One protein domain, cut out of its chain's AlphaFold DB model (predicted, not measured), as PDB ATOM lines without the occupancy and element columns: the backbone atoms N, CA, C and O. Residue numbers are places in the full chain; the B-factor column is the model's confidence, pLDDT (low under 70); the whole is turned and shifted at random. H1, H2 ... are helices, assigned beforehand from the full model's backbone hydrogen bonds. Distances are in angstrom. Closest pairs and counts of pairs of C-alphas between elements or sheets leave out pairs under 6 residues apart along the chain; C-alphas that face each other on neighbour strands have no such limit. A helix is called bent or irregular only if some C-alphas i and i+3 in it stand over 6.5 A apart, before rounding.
ATOM      1  N   LYS A 194     183.324 201.941 145.179       97.38
ATOM      2  CA  LYS A 194     182.707 201.437 146.413       97.38
ATOM      3  C   LYS A 194     183.261 200.057 146.767       97.38
ATOM      4  O   LYS A 194     183.619 199.843 147.919       97.38
ATOM      5  N   ASP A 195     183.387 199.153 145.797       96.81
ATOM      6  CA  ASP A 195     183.953 197.819 146.017       96.81
ATOM      7  C   ASP A 195     185.427 197.882 146.443       96.81
ATOM      8  O   ASP A 195     185.809 197.164 147.365       96.81
ATOM      9  N   GLN A 196     186.213 198.823 145.903       96.94
ATOM     10  CA  GLN A 196     187.568 199.111 146.393       96.94
ATOM     11  C   GLN A 196     187.575 199.506 147.881       96.94
ATOM     12  O   GLN A 196     188.369 198.980 148.658       96.94
ATOM     13  N   MET A 197     186.662 200.383 148.318       97.31
ATOM     14  CA  MET A 197     186.544 200.756 149.737       97.31
ATOM     15  C   MET A 197     186.105 199.573 150.615       97.31
ATOM     16  O   MET A 197     186.583 199.431 151.741       97.31
ATOM     17  N   LEU A 198     185.219 198.708 150.110       97.25
ATOM     18  CA  LEU A 198     184.800 197.492 150.812       97.25
ATOM     19  C   LEU A 198     185.951 196.484 150.936       97.25
ATOM     20  O   LEU A 198     186.061 195.829 151.968       97.25
ATOM     21  N   ASP A 199     186.825 196.375 149.936       96.50
ATOM     22  CA  ASP A 199     188.025 195.532 149.994       96.50
ATOM     23  C   ASP A 199     189.042 196.019 151.027       96.50
ATOM     24  O   ASP A 199     189.601 195.202 151.768       96.50
ATOM     25  N   LEU A 200     189.236 197.339 151.142       96.31
ATOM     26  CA  LEU A 200     190.052 197.915 152.214       96.31
ATOM     27  C   LEU A 200     189.465 197.559 153.583       96.31
ATOM     28  O   LEU A 200     190.165 197.014 154.431       96.31
ATOM     29  N   LEU A 201     188.154 197.744 153.765       95.88
ATOM     30  CA  LEU A 201     187.488 197.415 155.025       95.88
ATOM     31  C   LEU A 201     187.568 195.916 155.363       95.88
ATOM     32  O   LEU A 201     187.811 195.551 156.512       95.88
ATOM     33  N   ARG A 202     187.406 195.028 154.371       95.00
ATOM     34  CA  ARG A 202     187.609 193.577 154.549       95.00
ATOM     35  C   ARG A 202     189.025 193.273 155.023       95.00
ATOM     36  O   ARG A 202     189.204 192.415 155.885       95.00
ATOM     37  N   THR A 203     190.016 193.949 154.453       94.94
ATOM     38  CA  THR A 203     191.425 193.773 154.816       94.94
ATOM     39  C   THR A 203     191.667 194.220 156.255       94.94
ATOM     40  O   THR A 203     192.187 193.439 157.047       94.94
ATOM     41  N   ASP A 204     191.174 195.397 156.639       94.56
ATOM     42  CA  ASP A 204     191.311 195.938 157.998       94.56
ATOM     43  C   ASP A 204     190.621 195.088 159.073       94.56
ATOM     44  O   ASP A 204     191.061 195.054 160.224       94.56
ATOM     45  N   ILE A 205     189.520 194.414 158.731       94.38
ATOM     46  CA  ILE A 205     188.841 193.475 159.637       94.38
ATOM     47  C   ILE A 205     189.629 192.171 159.754       94.38
ATOM     48  O   ILE A 205     189.748 191.627 160.843       94.38
ATOM     49  N   ARG A 206     190.198 191.672 158.651       92.69
ATOM     50  CA  ARG A 206     190.999 190.438 158.655       92.69
ATOM     51  C   ARG A 206     192.322 190.590 159.398       92.69
ATOM     52  O   ARG A 206     192.788 189.619 159.983       92.69
ATOM     53  N   LEU A 207     192.929 191.772 159.338       94.19
ATOM     54  CA  LEU A 207     194.203 192.055 160.001       94.19
ATOM     55  C   LEU A 207     194.058 192.284 161.511       94.19
ATOM     56  O   LEU A 207     195.056 192.210 162.223       94.19
ATOM     57  N   ASP A 208     192.845 192.533 162.007       95.31
ATOM     58  CA  ASP A 208     192.583 192.771 163.423       95.31
ATOM     59  C   ASP A 208     191.870 191.565 164.062       95.31
ATOM     60  O   ASP A 208     190.652 191.419 163.922       95.31
ATOM     61  N   PRO A 209     192.591 190.701 164.801       92.00
ATOM     62  CA  PRO A 209     192.007 189.504 165.400       92.00
ATOM     63  C   PRO A 209     191.007 189.812 166.522       92.00
ATOM     64  O   PRO A 209     190.278 188.913 166.934       92.00
ATOM     65  N   SER A 210     190.968 191.051 167.029       93.25
ATOM     66  CA  SER A 210     190.022 191.464 168.069       93.25
ATOM     67  C   SER A 210     188.639 191.811 167.515       93.25
ATOM     68  O   SER A 210     187.665 191.863 168.269       93.25
ATOM     69  N   LYS A 211     188.527 192.043 166.200       85.88
ATOM     70  CA  LYS A 211     187.255 192.395 165.574       85.88
ATOM     71  C   LYS A 211     186.384 191.153 165.358       85.88
ATOM     72  O   LYS A 211     186.892 190.086 165.005       85.88
ATOM     73  N   PRO A 212     185.054 191.288 165.496       84.00
ATOM     74  CA  PRO A 212     184.133 190.243 165.080       84.00
ATOM     75  C   PRO A 212     184.353 189.881 163.609       84.00
ATOM     76  O   PRO A 212     184.694 190.730 162.782       84.00
ATOM     77  N   LYS A 213     184.109 188.616 163.263       83.44
ATOM     78  CA  LYS A 213     184.133 188.173 161.868       83.44
ATOM     79  C   LYS A 213     182.920 188.758 161.147       83.44
ATOM     80  O   LYS A 213     181.804 188.283 161.326       83.44
ATOM     81  N   PHE A 214     183.146 189.791 160.341       86.50
ATOM     82  CA  PHE A 214     182.127 190.365 159.465       86.50
ATOM     83  C   PHE A 214     182.293 189.848 158.039       86.50
ATOM     84  O   PHE A 214     183.393 189.863 157.482       86.50
ATOM     85  N   ASP A 215     181.182 189.452 157.426       89.31
ATOM     86  CA  ASP A 215     181.123 189.103 156.012       89.31
ATOM     87  C   ASP A 215     180.588 190.290 155.203       89.31
ATOM     88  O   ASP A 215     179.389 190.564 155.142       89.31
ATOM     89  N   ILE A 216     181.510 191.047 154.613       93.19
ATOM     90  CA  ILE A 216     181.181 192.222 153.809       93.19
ATOM     91  C   ILE A 216     180.929 191.778 152.373       93.19
ATOM     92  O   ILE A 216     181.843 191.313 151.687       93.19
ATOM     93  N   LYS A 217     179.720 192.011 151.864       94.06
ATOM     94  CA  LYS A 217     179.357 191.735 150.467       94.06
ATOM     95  C   LYS A 217     179.570 192.955 149.568       94.06
ATOM     96  O   LYS A 217     179.530 194.086 150.036       94.06
ATOM     97  N   GLY A 218     179.861 192.709 148.289       94.69
ATOM     98  CA  GLY A 218     180.077 193.763 147.291       94.69
ATOM     99  C   GLY A 218     178.784 194.471 146.882       94.69
ATOM    100  O   GLY A 218     177.678 194.025 147.200       94.69
ATOM    101  N   THR A 219     178.924 195.553 146.127       96.06
ATOM    102  CA  THR A 219     177.828 196.448 145.714       96.06
ATOM    103  C   THR A 219     176.704 195.739 144.950       96.06
ATOM    104  O   THR A 219     175.527 196.053 145.126       96.06
ATOM    105  N   HIS A 220     177.034 194.713 144.164       94.69
ATOM    106  CA  HIS A 220     176.071 193.951 143.362       94.69
ATOM    107  C   HIS A 220     175.295 192.872 144.137       94.69
ATOM    108  O   HIS A 220     174.473 192.164 143.548       94.69
ATOM    109  N   PHE A 221     175.532 192.708 145.441       95.06
ATOM    110  CA  PHE A 221     174.914 191.637 146.226       95.06
ATOM    111  C   PHE A 221     173.382 191.728 146.259       95.06
ATOM    112  O   PHE A 221     172.700 190.740 145.987       95.06
ATOM    113  N   ILE A 222     172.827 192.922 146.486       95.56
ATOM    114  CA  ILE A 222     171.370 193.132 146.503       95.56
ATOM    115  C   ILE A 222     170.751 192.869 145.125       95.56
ATOM    116  O   ILE A 222     169.704 192.230 145.018       95.56
ATOM    117  N   SER A 223     171.421 193.284 144.048       96.00
ATOM    118  CA  SER A 223     170.970 192.988 142.686       96.00
ATOM    119  C   SER A 223     170.939 191.482 142.416       96.00
ATOM    120  O   SER A 223     169.985 190.998 141.806       96.00
ATOM    121  N   LYS A 224     171.927 190.726 142.914       95.12
ATOM    122  CA  LYS A 224     171.928 189.258 142.828       95.12
ATOM    123  C   LYS A 224     170.778 188.628 143.615       95.12
ATOM    124  O   LYS A 224     170.165 187.698 143.101       95.12
ATOM    125  N   ILE A 225     170.432 189.151 144.795       95.69
ATOM    126  CA  ILE A 225     169.249 188.705 145.554       95.69
ATOM    127  C   ILE A 225     167.972 188.906 144.738       95.69
ATOM    128  O   ILE A 225     167.158 187.993 144.626       95.69
ATOM    129  N   HIS A 226     167.806 190.076 144.123       96.88
ATOM    130  CA  HIS A 226     166.628 190.354 143.306       96.88
ATOM    131  C   HIS A 226     166.549 189.433 142.076       96.88
ATOM    132  O   HIS A 226     165.488 188.895 141.759       96.88
ATOM    133  N   GLN A 227     167.679 189.190 141.404       95.19
ATOM    134  CA  GLN A 227     167.752 188.239 140.289       95.19
ATOM    135  C   GLN A 227     167.395 186.813 140.725       95.19
ATOM    136  O   GLN A 227     166.626 186.141 140.038       95.19
ATOM    137  N   ALA A 228     167.913 186.372 141.872       94.81
ATOM    138  CA  ALA A 228     167.587 185.083 142.468       94.81
ATOM    139  C   ALA A 228     166.089 184.964 142.772       94.81
ATOM    140  O   ALA A 228     165.453 183.991 142.372       94.81
ATOM    141  N   TYR A 229     165.507 185.980 143.411       94.94
ATOM    142  CA  TYR A 229     164.088 186.012 143.759       94.94
ATOM    143  C   TYR A 229     163.175 185.916 142.531       94.94
ATOM    144  O   TYR A 229     162.168 185.206 142.549       94.94
ATOM    145  N   ASN A 230     163.542 186.582 141.435       95.19
ATOM    146  CA  ASN A 230     162.787 186.518 140.181       95.19
ATOM    147  C   ASN A 230     162.904 185.159 139.473       95.19
ATOM    148  O   ASN A 230     162.051 184.825 138.656       95.19
ATOM    149  N   LYS A 231     163.923 184.358 139.805       93.94
ATOM    150  CA  LYS A 231     164.140 182.999 139.286       93.94
ATOM    151  C   LYS A 231     163.752 181.888 140.273       93.94
ATOM    152  O   LYS A 231     164.014 180.714 139.993       93.94
ATOM    153  N   ARG A 232     163.140 182.233 141.414       92.69
ATOM    154  CA  ARG A 232     162.894 181.309 142.539       92.69
ATOM    155  C   ARG A 232     162.108 180.050 142.154       92.69
ATOM    156  O   ARG A 232     162.392 178.987 142.686       92.69
ATOM    157  N   ASP A 233     161.185 180.165 141.201       88.38
ATOM    158  CA  ASP A 233     160.257 179.082 140.851       88.38
ATOM    159  C   ASP A 233     160.825 178.084 139.824       88.38
ATOM    160  O   ASP A 233     160.196 177.062 139.559       88.38
ATOM    161  N   ARG A 234     161.977 178.373 139.198       84.06
ATOM    162  CA  ARG A 234     162.504 177.550 138.090       84.06
ATOM    163  C   ARG A 234     163.965 177.153 138.255       84.06
ATOM    164  O   ARG A 234     164.272 175.969 138.181       84.06
ATOM    165  N   ASP A 235     164.840 178.117 138.543       86.88
ATOM    166  CA  ASP A 235     166.284 177.916 138.345       86.88
ATOM    167  C   ASP A 235     167.137 178.227 139.581       86.88
ATOM    168  O   ASP A 235     168.305 177.841 139.635       86.88
ATOM    169  N   TYR A 236     166.586 178.899 140.600       91.56
ATOM    170  CA  TYR A 236     167.371 179.365 141.751       91.56
ATOM    171  C   TYR A 236     168.144 178.251 142.470       91.56
ATOM    172  O   TYR A 236     169.282 178.473 142.874       91.56
ATOM    173  N   THR A 237     167.558 177.061 142.627       91.69
ATOM    174  CA  THR A 237     168.173 175.954 143.382       91.69
ATOM    175  C   THR A 237     169.418 175.391 142.695       91.69
ATOM    176  O   THR A 237     170.368 175.012 143.376       91.69
ATOM    177  N   TYR A 238     169.438 175.365 141.360       93.44
ATOM    178  CA  TYR A 238     170.460 174.657 140.581       93.44
ATOM    179  C   TYR A 238     171.438 175.588 139.854       93.44
ATOM    180  O   TYR A 238     172.523 175.155 139.467       93.44
ATOM    181  N   ASP A 239     171.096 176.866 139.682       94.50
ATOM    182  CA  ASP A 239     171.974 177.842 139.039       94.50
ATOM    183  C   ASP A 239     173.213 178.100 139.921       94.50
ATOM    184  O   ASP A 239     173.116 178.568 141.065       94.50
ATOM    185  N   ARG A 240     174.401 177.777 139.391       94.00
ATOM    186  CA  ARG A 240     175.695 178.004 140.061       94.00
ATOM    187  C   ARG A 240     175.951 179.486 140.340       94.00
ATOM    188  O   ARG A 240     176.640 179.815 141.299       94.00
ATOM    189  N   GLY A 241     175.345 180.394 139.573       92.88
ATOM    190  CA  GLY A 241     175.453 181.836 139.788       92.88
ATOM    191  C   GLY A 241     174.908 182.318 141.139       92.88
ATOM    192  O   GLY A 241     175.313 183.387 141.603       92.88
ATOM    193  N   PHE A 242     174.038 181.531 141.790       94.38
ATOM    194  CA  PHE A 242     173.460 181.838 143.105       94.38
ATOM    195  C   PHE A 242     174.001 180.971 144.250       94.38
ATOM    196  O   PHE A 242     173.488 181.075 145.361       94.38
ATOM    197  N   GLU A 243     175.028 180.149 144.025       93.62
ATOM    198  CA  GLU A 243     175.589 179.259 145.055       93.62
ATOM    199  C   GLU A 243     176.023 180.018 146.311       93.62
ATOM    200  O   GLU A 243     175.459 179.790 147.378       93.62
ATOM    201  N   GLY A 244     176.882 181.030 146.166       90.62
ATOM    202  CA  GLY A 244     177.310 181.844 147.310       90.62
ATOM    203  C   GLY A 244     176.169 182.613 147.991       90.62
ATOM    204  O   GLY A 244     176.254 182.929 149.177       90.62
ATOM    205  N   LEU A 245     175.072 182.903 147.276       94.00
ATOM    206  CA  LEU A 245     173.886 183.507 147.889       94.00
ATOM    207  C   LEU A 245     173.101 182.484 148.721       94.00
ATOM    208  O   LEU A 245     172.652 182.820 149.815       94.00
ATOM    209  N   ARG A 246     172.962 181.243 148.232       93.88
ATOM    210  CA  ARG A 246     172.349 180.139 148.985       93.88
ATOM    211  C   ARG A 246     173.144 179.832 150.248       93.88
ATOM    212  O   ARG A 246     172.536 179.727 151.305       93.88
ATOM    213  N   GLU A 247     174.469 179.751 150.148       92.19
ATOM    214  CA  GLU A 247     175.363 179.555 151.299       92.19
ATOM    215  C   GLU A 247     175.161 180.653 152.344       92.19
ATOM    216  O   GLU A 247     174.830 180.351 153.487       92.19
ATOM    217  N   THR A 248     175.218 181.922 151.922       91.06
ATOM    218  CA  THR A 248     174.963 183.068 152.813       91.06
ATOM    219  C   THR A 248     173.573 182.968 153.462       91.06
ATOM    220  O   THR A 248     173.411 183.221 154.652       91.06
ATOM    221  N   GLY A 249     172.546 182.579 152.699       91.31
ATOM    222  CA  GLY A 249     171.185 182.404 153.214       91.31
ATOM    223  C   GLY A 249     171.061 181.277 154.244       91.31
ATOM    224  O   GLY A 249     170.376 181.447 155.250       91.31
ATOM    225  N   ILE A 250     171.739 180.146 154.027       90.88
ATOM    226  CA  ILE A 250     171.794 179.025 154.977       90.88
ATOM    227  C   ILE A 250     172.522 179.455 156.250       90.88
ATOM    228  O   ILE A 250     172.035 179.187 157.346       90.88
ATOM    229  N   GLU A 251     173.655 180.146 156.133       86.88
ATOM    230  CA  GLU A 251     174.409 180.657 157.283       86.88
ATOM    231  C   GLU A 251     173.563 181.601 158.144       86.88
ATOM    232  O   GLU A 251     173.533 181.449 159.364       86.88
ATOM    233  N   LEU A 252     172.815 182.512 157.513       85.94
ATOM    234  CA  LEU A 252     171.913 183.433 158.207       85.94
ATOM    235  C   LEU A 252     170.693 182.729 158.819       85.94
ATOM    236  O   LEU A 252     170.264 183.089 159.911       85.94
ATOM    237  N   GLY A 253     170.120 181.738 158.129       87.81
ATOM    238  CA  GLY A 253     168.908 181.042 158.573       87.81
ATOM    239  C   GLY A 253     169.144 179.926 159.593       87.81
ATOM    240  O   GLY A 253     168.209 179.516 160.274       87.81
ATOM    241  N   SER A 254     170.371 179.413 159.695       83.88
ATOM    242  CA  SER A 254     170.688 178.252 160.536       83.88
ATOM    243  C   SER A 254     171.051 178.597 161.982       83.88
ATOM    244  O   SER A 254     171.199 177.686 162.793       83.88
ATOM    245  N   ASP A 255     171.196 179.879 162.332       66.25
ATOM    246  CA  ASP A 255     171.588 180.354 163.675       66.25
ATOM    247  C   ASP A 255     172.923 179.750 164.192       66.25
ATOM    248  O   ASP A 255     173.319 179.917 165.348       66.25
ATOM    249  N   ILE A 256     173.671 179.057 163.317       61.66
ATOM    250  CA  ILE A 256     174.914 178.337 163.640       61.66
ATOM    251  C   ILE A 256     176.017 179.318 164.068       61.66
ATOM    252  O   ILE A 256     176.921 178.947 164.821       61.66
ATOM    253  N   HIS A 257     175.933 180.585 163.652       54.00
ATOM    254  CA  HIS A 257     176.891 181.619 164.044       54.00
ATOM    255  C   HIS A 257     176.715 182.108 165.494       54.00
ATOM    256  O   HIS A 257     177.709 182.472 166.120       54.00
ATOM    257  N   CYS A 258     175.511 182.032 166.075       52.25
ATOM    258  CA  CYS A 258     175.279 182.452 167.462       52.25
ATOM    259  C   CYS A 258     175.934 181.518 168.495       52.25
ATOM    260  O   CYS A 258     176.303 181.974 169.572       52.25
ATOM    261  N   ARG A 259     176.132 180.227 168.187       50.81
ATOM    262  CA  ARG A 259     176.666 179.253 169.165       50.81
ATOM    263  C   ARG A 259     178.190 179.146 169.201       50.81
ATOM    264  O   ARG A 259     178.742 178.771 170.226       50.81
ATOM    265  N   LYS A 260     178.895 179.486 168.118       49.47
ATOM    266  CA  LYS A 260     180.369 179.377 168.076       49.47
ATOM    267  C   LYS A 260     181.105 180.554 168.721       49.47
ATOM    268  O   LYS A 260     182.289 180.431 169.002       49.47
ATOM    269  N   LEU A 261     180.424 181.676 168.955       48.25
ATOM    270  CA  LEU A 261     180.989 182.833 169.663       48.25
ATOM    271  C   LEU A 261     180.762 182.779 171.183       48.25
ATOM    272  O   LEU A 261     181.351 183.578 171.895       48.25
ATOM    273  N   SER A 262     179.944 181.847 171.686       45.72
ATOM    274  CA  SER A 262     179.740 181.631 173.128       45.72
ATOM    275  C   SER A 262     180.692 180.601 173.751       45.72
ATOM    276  O   SER A 262     180.593 180.341 174.944       45.72
TER     277      SER A 262
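This is residues 194 to 262 of the 264 residues of an uncharacterized protein of Fibularhizoctonia sp. CBS 109695 (UniProt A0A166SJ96). The model is a loose, open and flat chain of helices: H2 and H3 meet at a corner as a rough L, while H1 lies off to one side, joined to H2 by a long stretch without a named element. The end of H3 and the short H4 stick out from the rest, residues 249 to 260 standing free. The printed part has 69 residues with four named helices, H1, H2, H3 and H4 in chain order, and no named strand; the class is all helix. The whole is loose, with a radius of gyration of the C-alphas of 14.7 A and spans of 43 by 32 by 15 A.

Find C-alpha 194 at (182.707, 201.437, 146.413); from there H1, residues 194 to 206, runs 18.4 A. Next comes H2, residues 221 to 230, 14.5 A long, from C-alpha 221 at (174.914, 191.637, 146.226). H3, residues 240 to 253, is 19.9 A long and irregular: C-alphas 241 and 244 are 7.7 A apart. H4, residues 256 to 260, ends with C-alpha 260 at (180.369, 179.377, 168.076).

H1 is apart from H2, H3 and H4. Look at Ala 228 and Phe 242, whose C-alphas, 6.7 A apart, are the closest of H2 and H3. These helices touch, H3 with residues 242 to 245 alone, and are about perpendicular at 79 degrees. H3 and H4 are close but not clearly touching; their closest C-alphas, of Glu 251 and His 257, are 7.3 A apart. H2 and H4 are apart. In H1 and H2 every O i to N i+4 pair is within hydrogen-bond range; in H3 8 of 10 are, and in H4 0 of 1, with 0 of 2 O i to N i+3 pairs.

The two C-alphas farthest apart, of Ser 210 and Arg 234, are 43.0 A apart. The printed part has no cut. The link from H1 to H2, residues 207 to 220, is long, that from H2 to H3 is short, and that from H3 to H4 is tight. Look for low confidence in residues 255 to 262, under 70; the mean pLDDT of the printed part is 88.2.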